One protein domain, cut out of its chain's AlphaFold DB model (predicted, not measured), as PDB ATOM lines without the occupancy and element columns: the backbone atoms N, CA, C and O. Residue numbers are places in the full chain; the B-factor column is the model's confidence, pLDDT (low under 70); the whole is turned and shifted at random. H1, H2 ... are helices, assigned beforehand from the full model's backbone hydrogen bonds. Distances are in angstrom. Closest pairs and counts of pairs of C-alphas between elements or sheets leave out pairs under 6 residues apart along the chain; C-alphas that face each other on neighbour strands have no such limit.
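This is residues 19 to 104 of the 106 residues of an uncharacterized protein of Paraburkholderia sp. BL21I4N1 (UniProt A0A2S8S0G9). H1 and the longer H2 form a helical hairpin, H4 crosses both, and H5 runs beside H1. Short H3 sits near the last residues of H2. The printed part has 86 residues with five named helices, H1 to H5, and no named strand: all helix, compact, radius of gyration of the C-alphas 12.9 A, spans 39 by 22 by 19 A.

H1, residues 20 to 34, begins at C-alpha (94.531, 153.478, 155.117). H2, 37 to 58, is 31.3 A long; H3 is 60 to 63; H4, 68 to 84, is 24.5 A; H5, 92 to 102, ends at (89.395, 154.989, 148.303).

H1 and H2 are the hub, touching 3 other helices each, and where two helices touch their closest C-alphas are from 5.0 A apart, for H2 and H4, to 6.5 A apart, for H2 and H3. H1, with residues 28 to 32 alone, touches H2 (Ala 31 and Leu 40, 6.0 A), opposite ways at a shallow 23 degrees. H4 touches H2 at a steep 47 degrees, the C-alphas of Ala 46 and Ala 78 5.0 A apart, and H1 at 48 degrees, Arg 21 and Ser 75, 5.2 A. H5 touches H1, Gln 23 and Ile 101, 5.9 A. H3 touches H2, Ala 55 and Leu 63, 6.5 A. Every O i to N i+4 pair is within hydrogen-bond range in H1, H2, H4 and H5; H3 is too short.

The farthest C-alphas, Glu 61 and Phe 92, are 39.6 A apart. The printed part has no cut and no long link. Residues 86, 87 and 89 are under pLDDT 70.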
ATOM      1  N   THR A  19      96.834 149.437 153.726       81.38
ATOM      2  CA  THR A  19      96.576 150.226 154.946       81.38
ATOM      3  C   THR A  19      96.003 151.591 154.571       81.38
ATOM      4  O   THR A  19      96.372 152.152 153.529       81.38
ATOM      5  N   ARG A  20      95.157 152.179 155.422       86.19
ATOM      6  CA  ARG A  20      94.531 153.478 155.117       86.19
ATOM      7  C   ARG A  20      95.579 154.561 154.881       86.19
ATOM      8  O   ARG A  20      95.386 155.462 154.071       86.19
ATOM      9  N   ARG A  21      96.749 154.425 155.511       86.88
ATOM     10  CA  ARG A  21      97.928 155.267 155.253       86.88
ATOM     11  C   ARG A  21      98.429 155.182 153.812       86.88
ATOM     12  O   ARG A  21      98.773 156.201 153.223       86.88
ATOM     13  N   ALA A  22      98.489 153.978 153.243       86.38
ATOM     14  CA  ALA A  22      98.918 153.769 151.862       86.38
ATOM     15  C   ALA A  22      97.891 154.326 150.865       86.38
ATOM     16  O   ALA A  22      98.282 154.959 149.885       86.38
ATOM     17  N   GLN A  23      96.597 154.160 151.151       88.75
ATOM     18  CA  GLN A  23      95.520 154.778 150.372       88.75
ATOM     19  C   GLN A  23      95.614 156.310 150.418       88.75
ATOM     20  O   GLN A  23      95.635 156.957 149.374       88.75
ATOM     21  N   TRP A  24      95.776 156.895 151.609       92.00
ATOM     22  CA  TRP A  24      95.927 158.344 151.761       92.00
ATOM     23  C   TRP A  24      97.174 158.885 151.048       92.00
ATOM     24  O   TRP A  24      97.119 159.910 150.371       92.00
ATOM     25  N   ALA A  25      98.300 158.171 151.121       89.88
ATOM     26  CA  ALA A  25      99.504 158.529 150.375       89.88
ATOM     27  C   ALA A  25      99.286 158.484 148.852       89.88
ATOM     28  O   ALA A  25      99.768 159.365 148.141       89.88
ATOM     29  N   ALA A  26      98.538 157.496 148.351       88.06
ATOM     30  CA  ALA A  26      98.197 157.394 146.936       88.06
ATOM     31  C   ALA A  26      97.264 158.530 146.481       88.06
ATOM     32  O   ALA A  26      97.518 159.117 145.432       88.06
ATOM     33  N   VAL A  27      96.265 158.913 147.286       89.00
ATOM     34  CA  VAL A  27      95.413 160.093 147.026       89.00
ATOM     35  C   VAL A  27      96.264 161.358 146.876       89.00
ATOM     36  O   VAL A  27      96.141 162.076 145.882       89.00
ATOM     37  N   LYS A  28      97.199 161.592 147.807       90.50
ATOM     38  CA  LYS A  28      98.122 162.737 147.735       90.50
ATOM     39  C   LYS A  28      99.008 162.704 146.491       90.50
ATOM     40  O   LYS A  28      99.237 163.745 145.879       90.50
ATOM     41  N   ALA A  29      99.481 161.524 146.093       88.44
ATOM     42  CA  ALA A  29     100.283 161.366 144.883       88.44
ATOM     43  C   ALA A  29      99.476 161.666 143.609       88.44
ATOM     44  O   ALA A  29      99.969 162.376 142.736       88.44
ATOM     45  N   VAL A  30      98.236 161.174 143.514       86.06
ATOM     46  CA  VAL A  30      97.341 161.459 142.379       86.06
ATOM     47  C   VAL A  30      97.067 162.957 142.266       86.06
ATOM     48  O   VAL A  30      97.166 163.508 141.173       86.06
ATOM     49  N   ALA A  31      96.808 163.634 143.384       86.69
ATOM     50  CA  ALA A  31      96.576 165.076 143.381       86.69
ATOM     51  C   ALA A  31      97.814 165.903 143.022       86.69
ATOM     52  O   ALA A  31      97.724 166.875 142.278       86.69
ATOM     53  N   ALA A  32      98.992 165.502 143.502       86.44
ATOM     54  CA  ALA A  32     100.237 166.155 143.113       86.44
ATOM     55  C   ALA A  32     100.516 165.999 141.607       86.44
ATOM     56  O   ALA A  32     101.025 166.922 140.974       86.44
ATOM     57  N   LEU A  33     100.167 164.844 141.030       85.00
ATOM     58  CA  LEU A  33     100.328 164.570 139.600       85.00
ATOM     59  C   LEU A  33      99.266 165.250 138.728       85.00
ATOM     60  O   LEU A  33      99.555 165.535 137.567       85.00
ATOM     61  N   SER A  34      98.063 165.506 139.252       83.44
ATOM     62  CA  SER A  34      97.015 166.202 138.497       83.44
ATOM     63  C   SER A  34      97.317 167.691 138.315       83.44
ATOM     64  O   SER A  34      96.852 168.285 137.344       83.44
ATOM     65  N   GLY A  35      98.089 168.298 139.226       79.62
ATOM     66  CA  GLY A  35      98.376 169.738 139.220       79.62
ATOM     67  C   GLY A  35      97.156 170.613 139.540       79.62
ATOM     68  O   GLY A  35      97.200 171.832 139.358       79.62
ATOM     69  N   ASP A  36      96.063 170.004 140.005       83.31
ATOM     70  CA  ASP A  36      94.819 170.694 140.326       83.31
ATOM     71  C   ASP A  36      94.894 171.313 141.725       83.31
ATOM     72  O   ASP A  36      94.939 170.624 142.748       83.31
ATOM     73  N   HIS A  37      94.889 172.643 141.766       85.69
ATOM     74  CA  HIS A  37      94.990 173.403 143.005       85.69
ATOM     75  C   HIS A  37      93.745 173.244 143.888       85.69
ATOM     76  O   HIS A  37      93.873 173.302 145.110       85.69
ATOM     77  N   SER A  38      92.567 173.011 143.296       86.62
ATOM     78  CA  SER A  38      91.329 172.786 144.053       86.62
ATOM     79  C   SER A  38      91.389 171.459 144.809       86.62
ATOM     80  O   SER A  38      91.144 171.425 146.010       86.62
ATOM     81  N   LEU A  39      91.849 170.391 144.148       87.12
ATOM     82  CA  LEU A  39      92.038 169.082 144.773       87.12
ATOM     83  C   LEU A  39      93.117 169.114 145.862       87.12
ATOM     84  O   LEU A  39      92.937 168.524 146.928       87.12
ATOM     85  N   LEU A  40      94.232 169.812 145.623       89.81
ATOM     86  CA  LEU A  40      95.279 169.983 146.635       89.81
ATOM     87  C   LEU A  40      94.762 170.741 147.867       89.81
ATOM     88  O   LEU A  40      95.088 170.355 148.990       89.81
ATOM     89  N   ALA A  41      93.928 171.767 147.673       90.06
ATOM     90  CA  ALA A  41      93.283 172.487 148.769       90.06
ATOM     91  C   ALA A  41      92.308 171.588 149.547       90.06
ATOM     92  O   ALA A  41      92.375 171.549 150.776       90.06
ATOM     93  N   SER A  42      91.473 170.803 148.858       90.75
ATOM     94  CA  SER A  42      90.561 169.846 149.504       90.75
ATOM     95  C   SER A  42      91.309 168.767 150.292       90.75
ATOM     96  O   SER A  42      90.874 168.377 151.372       90.75
ATOM     97  N   ILE A  43      92.459 168.302 149.800       91.81
ATOM     98  CA  ILE A  43      93.312 167.346 150.522       91.81
ATOM     99  C   ILE A  43      93.931 167.977 151.768       91.81
ATOM    100  O   ILE A  43      93.986 167.324 152.811       91.81
ATOM    101  N   ALA A  44      94.394 169.224 151.677       92.06
ATOM    102  CA  ALA A  44      94.934 169.943 152.825       92.06
ATOM    103  C   ALA A  44      93.858 170.172 153.902       92.06
ATOM    104  O   ALA A  44      94.122 169.923 155.078       92.06
ATOM    105  N   ASP A  45      92.640 170.559 153.503       92.81
ATOM    106  CA  ASP A  45      91.486 170.686 154.405       92.81
ATOM    107  C   ASP A  45      91.128 169.339 155.050       92.81
ATOM    108  O   ASP A  45      91.015 169.244 156.271       92.81
ATOM    109  N   ALA A  46      91.045 168.264 154.262       93.00
ATOM    110  CA  ALA A  46      90.773 166.924 154.777       93.00
ATOM    111  C   ALA A  46      91.840 166.448 155.781       93.00
ATOM    112  O   ALA A  46      91.497 165.855 156.808       93.00
ATOM    113  N   GLU A  47      93.127 166.723 155.525       94.31
ATOM    114  CA  GLU A  47      94.207 166.392 156.461       94.31
ATOM    115  C   GLU A  47      94.105 167.216 157.749       94.31
ATOM    116  O   GLU A  47      94.281 166.670 158.841       94.31
ATOM    117  N   GLN A  48      93.784 168.507 157.641       94.81
ATOM    118  CA  GLN A  48      93.615 169.369 158.806       94.81
ATOM    119  C   GLN A  48      92.428 168.919 159.663       94.81
ATOM    120  O   GLN A  48      92.596 168.691 160.859       94.81
ATOM    121  N   ARG A  49      91.266 168.661 159.055       92.62
ATOM    122  CA  ARG A  49      90.093 168.143 159.778       92.62
ATOM    123  C   ARG A  49      90.371 166.792 160.429       92.62
ATOM    124  O   ARG A  49      89.905 166.532 161.535       92.62
ATOM    125  N   ALA A  50      91.147 165.925 159.780       93.81
ATOM    126  CA  ALA A  50      91.561 164.662 160.381       93.81
ATOM    127  C   ALA A  50      92.454 164.867 161.612       93.81
ATOM    128  O   ALA A  50      92.261 164.191 162.624       93.81
ATOM    129  N   ARG A  51      93.393 165.821 161.561       92.81
ATOM    130  CA  ARG A  51      94.208 166.206 162.724       92.81
ATOM    131  C   ARG A  51      93.345 166.765 163.849       92.81
ATOM    132  O   ARG A  51      93.550 166.371 164.993       92.81
ATOM    133  N   ASP A  52      92.361 167.600 163.533       94.00
ATOM    134  CA  ASP A  52      91.447 168.166 164.530       94.00
ATOM    135  C   ASP A  52      90.626 167.066 165.218       94.00
ATOM    136  O   ASP A  52      90.488 167.059 166.441       94.00
ATOM    137  N   VAL A  53      90.143 166.071 164.464       93.56
ATOM    138  CA  VAL A  53      89.455 164.896 165.027       93.56
ATOM    139  C   VAL A  53      90.378 164.101 165.954       93.56
ATOM    140  O   VAL A  53      89.970 163.739 167.060       93.56
ATOM    141  N   ILE A  54      91.625 163.851 165.547       92.69
ATOM    142  CA  ILE A  54      92.604 163.137 166.380       92.69
ATOM    143  C   ILE A  54      92.940 163.930 167.646       92.69
ATOM    144  O   ILE A  54      92.941 163.348 168.730       92.69
ATOM    145  N   ALA A  55      93.156 165.241 167.546       92.00
ATOM    146  CA  ALA A  55      93.402 166.105 168.698       92.00
ATOM    147  C   ALA A  55      92.206 166.139 169.657       92.00
ATOM    148  O   ALA A  55      92.394 166.063 170.869       92.00
ATOM    149  N   ASN A  56      90.980 166.186 169.134       93.12
ATOM    150  CA  ASN A  56      89.767 166.128 169.952       93.12
ATOM    151  C   ASN A  56      89.583 164.766 170.639       93.12
ATOM    152  O   ASN A  56      89.023 164.703 171.729       93.12
ATOM    153  N   THR A  57      90.054 163.681 170.020       91.88
ATOM    154  CA  THR A  57      89.883 162.315 170.545       91.88
ATOM    155  C   THR A  57      90.966 161.941 171.557       91.88
ATOM    156  O   THR A  57      90.677 161.312 172.573       91.88
ATOM    157  N   TYR A  58      92.217 162.315 171.282       89.25
ATOM    158  CA  TYR A  58      93.399 161.860 172.023       89.25
ATOM    159  C   TYR A  58      94.143 162.985 172.759       89.25
ATOM    160  O   TYR A  58      95.113 162.711 173.463       89.25
ATOM    161  N   GLY A  59      93.700 164.236 172.616       89.06
ATOM    162  CA  GLY A  59      94.399 165.427 173.093       89.06
ATOM    163  C   GLY A  59      95.364 165.994 172.046       89.06
ATOM    164  O   GLY A  59      95.928 165.268 171.228       89.06
ATOM    165  N   ALA A  60      95.583 167.311 172.084       85.75
ATOM    166  CA  ALA A  60      96.449 168.009 171.128       85.75
ATOM    167  C   ALA A  60      97.900 167.489 171.129       85.75
ATOM    168  O   ALA A  60      98.551 167.466 170.087       85.75
ATOM    169  N   GLU A  61      98.391 167.008 172.275       87.25
ATOM    170  CA  GLU A  61      99.740 166.444 172.405       87.25
ATOM    171  C   GLU A  61      99.933 165.171 171.571       87.25
ATOM    172  O   GLU A  61     101.041 164.915 171.095       87.25
ATOM    173  N   ALA A  62      98.861 164.416 171.297       81.12
ATOM    174  CA  ALA A  62      98.926 163.210 170.475       81.12
ATOM    175  C   ALA A  62      99.365 163.497 169.028       81.12
ATOM    176  O   ALA A  62      99.920 162.619 168.370       81.12
ATOM    177  N   LEU A  63      99.176 164.727 168.532       83.06
ATOM    178  CA  LEU A  63      99.628 165.123 167.195       83.06
ATOM    179  C   LEU A  63     101.156 165.235 167.079       83.06
ATOM    180  O   LEU A  63     101.677 165.188 165.965       83.06
ATOM    181  N   SER A  64     101.874 165.379 168.198       85.75
ATOM    182  CA  SER A  64     103.340 165.484 168.199       85.75
ATOM    183  C   SER A  64     104.025 164.142 167.928       85.75
ATOM    184  O   SER A  64     105.055 164.094 167.254       85.75
ATOM    185  N   GLN A  65     103.427 163.046 168.399       86.19
ATOM    186  CA  GLN A  65     103.939 161.695 168.218       86.19
ATOM    187  C   GLN A  65     102.779 160.711 168.071       86.19
ATOM    188  O   GLN A  65     102.330 160.082 169.029       86.19
ATOM    189  N   LEU A  66     102.303 160.562 166.835       84.38
ATOM    190  CA  LEU A  66     101.245 159.610 166.524       84.38
ATOM    191  C   LEU A  66     101.769 158.176 166.632       84.38
ATOM    192  O   LEU A  66     102.749 157.801 165.985       84.38
ATOM    193  N   SER A  67     101.061 157.341 167.388       88.75
ATOM    194  CA  SER A  67     101.211 155.886 167.290       88.75
ATOM    195  C   SER A  67     100.824 155.384 165.890       88.75
ATOM    196  O   SER A  67     100.133 156.068 165.128       88.75
ATOM    197  N   GLU A  68     101.213 154.152 165.544       86.94
ATOM    198  CA  GLU A  68     100.804 153.535 164.272       86.94
ATOM    199  C   GLU A  68      99.281 153.482 164.121       86.94
ATOM    200  O   GLU A  68      98.755 153.792 163.052       86.94
ATOM    201  N   LYS A  69      98.570 153.174 165.214       87.12
ATOM    202  CA  LYS A  69      97.105 153.141 165.251       87.12
ATOM    203  C   LYS A  69      96.502 154.521 164.979       87.12
ATOM    204  O   LYS A  69      95.617 154.634 164.141       87.12
ATOM    205  N   GLN A  70      97.003 155.566 165.640       88.69
ATOM    206  CA  GLN A  70      96.524 156.939 165.430       88.69
ATOM    207  C   GLN A  70      96.867 157.456 164.027       88.69
ATOM    208  O   GLN A  70      96.090 158.197 163.437       88.69
ATOM    209  N   SER A  71      98.000 157.032 163.461       89.19
ATOM    210  CA  SER A  71      98.385 157.369 162.086       89.19
ATOM    211  C   SER A  71      97.463 156.721 161.047       89.19
ATOM    212  O   SER A  71      97.102 157.359 160.052       89.19
ATOM    213  N   ASP A  72      97.082 155.454 161.251       89.62
ATOM    214  CA  ASP A  72      96.101 154.778 160.392       89.62
ATOM    215  C   ASP A  72      94.705 155.397 160.534       89.62
ATOM    216  O   ASP A  72      94.034 155.649 159.532       89.62
ATOM    217  N   GLU A  73      94.304 155.734 161.761       91.00
ATOM    218  CA  GLU A  73      93.033 156.399 162.037       91.00
ATOM    219  C   GLU A  73      92.959 157.787 161.397       91.00
ATOM    220  O   GLU A  73      91.980 158.077 160.710       91.00
ATOM    221  N   LEU A  74      94.009 158.606 161.525       93.12
ATOM    222  CA  LEU A  74      94.104 159.910 160.865       93.12
ATOM    223  C   LEU A  74      93.913 159.762 159.356       93.12
ATOM    224  O   LEU A  74      93.106 160.470 158.758       93.12
ATOM    225  N   SER A  75      94.611 158.802 158.750       92.38
ATOM    226  CA  SER A  75      94.513 158.547 157.310       92.38
ATOM    227  C   SER A  75      93.101 158.106 156.910       92.38
ATOM    228  O   SER A  75      92.574 158.566 155.902       92.38
ATOM    229  N   GLY A  76      92.448 157.271 157.724       91.50
ATOM    230  CA  GLY A  76      91.058 156.869 157.507       91.50
ATOM    231  C   GLY A  76      90.049 158.005 157.664       91.50
ATOM    232  O   GLY A  76      89.068 158.074 156.927       91.50
ATOM    233  N   VAL A  77      90.276 158.917 158.608       92.69
ATOM    234  CA  VAL A  77      89.448 160.116 158.773       92.69
ATOM    235  C   VAL A  77      89.630 161.058 157.578       92.69
ATOM    236  O   VAL A  77      88.634 161.513 157.022       92.69
ATOM    237  N   ALA A  78      90.866 161.283 157.131       92.62
ATOM    238  CA  ALA A  78      91.158 162.123 155.970       92.62
ATOM    239  C   ALA A  78      90.513 161.576 154.682       92.62
ATOM    240  O   ALA A  78      89.905 162.334 153.927       92.62
ATOM    241  N   LEU A  79      90.560 160.253 154.473       91.19
ATOM    242  CA  LEU A  79      89.891 159.591 153.346       91.19
ATOM    243  C   LEU A  79      88.374 159.830 153.341       91.19
ATOM    244  O   LEU A  79      87.803 160.121 152.295       91.19
ATOM    245  N   ARG A  80      87.719 159.781 154.508       90.94
ATOM    246  CA  ARG A  80      86.278 160.069 154.606       90.94
ATOM    247  C   ARG A  80      85.950 161.530 154.306       90.94
ATOM    248  O   ARG A  80      84.916 161.808 153.709       90.94
ATOM    249  N   PHE A  81      86.812 162.467 154.705       90.38
ATOM    250  CA  PHE A  81      86.599 163.883 154.401       90.38
ATOM    251  C   PHE A  81      86.781 164.199 152.917       90.38
ATOM    252  O   PHE A  81      85.978 164.955 152.376       90.38
ATOM    253  N   ILE A  82      87.778 163.610 152.245       87.50
ATOM    254  CA  ILE A  82      87.943 163.821 150.800       87.50
ATOM    255  C   ILE A  82      86.824 163.144 149.999       87.50
ATOM    256  O   ILE A  82      86.380 163.695 148.999       87.50
ATOM    257  N   GLU A  83      86.324 161.993 150.454       85.19
ATOM    258  CA  GLU A  83      85.158 161.330 149.857       85.19
ATOM    259  C   GLU A  83      83.886 162.181 150.000       85.19
ATOM    260  O   GLU A  83      83.119 162.315 149.051       85.19
ATOM    261  N   ALA A  84      83.677 162.792 151.170       82.69
ATOM    262  CA  ALA A  84      82.530 163.660 151.430       82.69
ATOM    263  C   ALA A  84      82.652 165.058 150.794       82.69
ATOM    264  O   ALA A  84      81.671 165.805 150.766       82.69
ATOM    265  N   SER A  85      83.837 165.441 150.314       79.50
ATOM    266  CA  SER A  85      84.053 166.736 149.675       79.50
ATOM    267  C   SER A  85      83.493 166.719 148.254       79.50
ATOM    268  O   SER A  85      83.956 165.977 147.393       79.50
ATOM    269  N   ALA A  86      82.505 167.576 148.001       62.53
ATOM    270  CA  ALA A  86      81.937 167.795 146.671       62.53
ATOM    271  C   ALA A  86      82.653 168.920 145.894       62.53
ATOM    272  O   ALA A  86      82.187 169.329 144.833       62.53
ATOM    273  N   GLU A  87      83.739 169.473 146.442       66.12
ATOM    274  CA  GLU A  87      84.226 170.809 146.073       66.12
ATOM    275  C   GLU A  87      85.400 170.813 145.083       66.12
ATOM    276  O   GLU A  87      85.726 171.866 144.537       66.12
ATOM    277  N   TYR A  88      86.027 169.665 144.805       72.25
ATOM    278  CA  TYR A  88      87.140 169.598 143.855       72.25
ATOM    279  C   TYR A  88      86.655 169.300 142.428       72.25
ATOM    280  O   TYR A  88      85.995 168.297 142.154       72.25
ATOM    281  N   SER A  89      87.015 170.179 141.493       69.75
ATOM    282  CA  SER A  89      86.597 170.110 140.089       69.75
ATOM    283  C   SER A  89      87.671 169.434 139.235       69.75
ATOM    284  O   SER A  89      88.291 170.063 138.378       69.75
ATOM    285  N   VAL A  90      87.881 168.141 139.467       77.88
ATOM    286  CA  VAL A  90      88.919 167.353 138.784       77.88
ATOM    287  C   VAL A  90      88.408 166.723 137.490       77.88
ATOM    288  O   VAL A  90      87.204 166.563 137.282       77.88
ATOM    289  N   SER A  91      89.328 166.301 136.616       80.81
ATOM    290  CA  SER A  91      88.955 165.500 135.449       80.81
ATOM    291  C   SER A  91      88.320 164.169 135.869       80.81
ATOM    292  O   SER A  91      88.629 163.606 136.922       80.81
ATOM    293  N   PHE A  92      87.460 163.625 135.008       81.44
ATOM    294  CA  PHE A  92      86.813 162.331 135.235       81.44
ATOM    295  C   PHE A  92      87.821 161.198 135.499       81.44
ATOM    296  O   PHE A  92      87.578 160.336 136.336       81.44
ATOM    297  N   GLU A  93      88.979 161.227 134.837       81.88
ATOM    298  CA  GLU A  93      90.060 160.249 135.014       81.88
ATOM    299  C   GLU A  93      90.668 160.310 136.422       81.88
ATOM    300  O   GLU A  93      90.866 159.278 137.060       81.88
ATOM    301  N   VAL A  94      90.915 161.521 136.933       83.12
ATOM    302  CA  VAL A  94      91.403 161.729 138.305       83.12
ATOM    303  C   VAL A  94      90.344 161.286 139.309       83.12
ATOM    304  O   VAL A  94      90.672 160.612 140.283       83.12
ATOM    305  N   HIS A  95      89.072 161.589 139.048       83.69
ATOM    306  CA  HIS A  95      87.966 161.145 139.894       83.69
ATOM    307  C   HIS A  95      87.863 159.611 139.956       83.69
ATOM    308  O   HIS A  95      87.738 159.042 141.040       83.69
ATOM    309  N   GLN A  96      87.980 158.923 138.814       83.06
ATOM    310  CA  GLN A  96      87.988 157.458 138.768       83.06
ATOM    311  C   GLN A  96      89.175 156.853 139.522       83.06
ATOM    312  O   GLN A  96      89.002 155.863 140.235       83.06
ATOM    313  N   GLU A  97      90.369 157.435 139.394       83.06
ATOM    314  CA  GLU A  97      91.556 156.937 140.094       83.06
ATOM    315  C   GLU A  97      91.441 157.147 141.613       83.06
ATOM    316  O   GLU A  97      91.751 156.240 142.386       83.06
ATOM    317  N   LEU A  98      90.915 158.296 142.054       85.00
ATOM    318  CA  LEU A  98      90.622 158.554 143.467       85.00
ATOM    319  C   LEU A  98      89.600 157.555 144.019       85.00
ATOM    320  O   LEU A  98      89.864 156.926 145.045       85.00
ATOM    321  N   ALA A  99      88.483 157.343 143.319       84.50
ATOM    322  CA  ALA A  99      87.473 156.363 143.714       84.50
ATOM    323  C   ALA A  99      88.072 154.951 143.811       84.50
ATOM    324  O   ALA A  99      87.846 154.234 144.784       84.50
ATOM    325  N   ARG A 100      88.908 154.559 142.844       86.75
ATOM    326  CA  ARG A 100      89.595 153.263 142.864       86.75
ATOM    327  C   ARG A 100      90.485 153.095 144.094       86.75
ATOM    328  O   ARG A 100      90.525 152.000 144.648       86.75
ATOM    329  N   ILE A 101      91.206 154.140 144.498       85.25
ATOM    330  CA  ILE A 101      92.085 154.107 145.674       85.25
ATOM    331  C   ILE A 101      91.261 154.029 146.965       85.25
ATOM    332  O   ILE A 101      91.561 153.191 147.816       85.25
ATOM    333  N   ILE A 102      90.230 154.870 147.096       83.38
ATOM    334  CA  ILE A 102      89.395 154.989 148.303       83.38
ATOM    335  C   ILE A 102      88.600 153.701 148.554       83.38
ATOM    336  O   ILE A 102      88.567 153.207 149.678       83.38
ATOM    337  N   TYR A 103      88.012 153.122 147.504       82.94
ATOM    338  CA  TYR A 103      87.197 151.906 147.601       82.94
ATOM    339  C   TYR A 103      87.995 150.612 147.408       82.94
ATOM    340  O   TYR A 103      87.411 149.527 147.349       82.94
ATOM    341  N   SER A 104      89.325 150.694 147.297       78.69
ATOM    342  CA  SER A 104      90.161 149.497 147.254       78.69
ATOM    343  C   SER A 104      90.067 148.766 148.597       78.69
ATOM    344  O   SER A 104      90.219 149.412 149.636       78.69
TER     345      SER A 104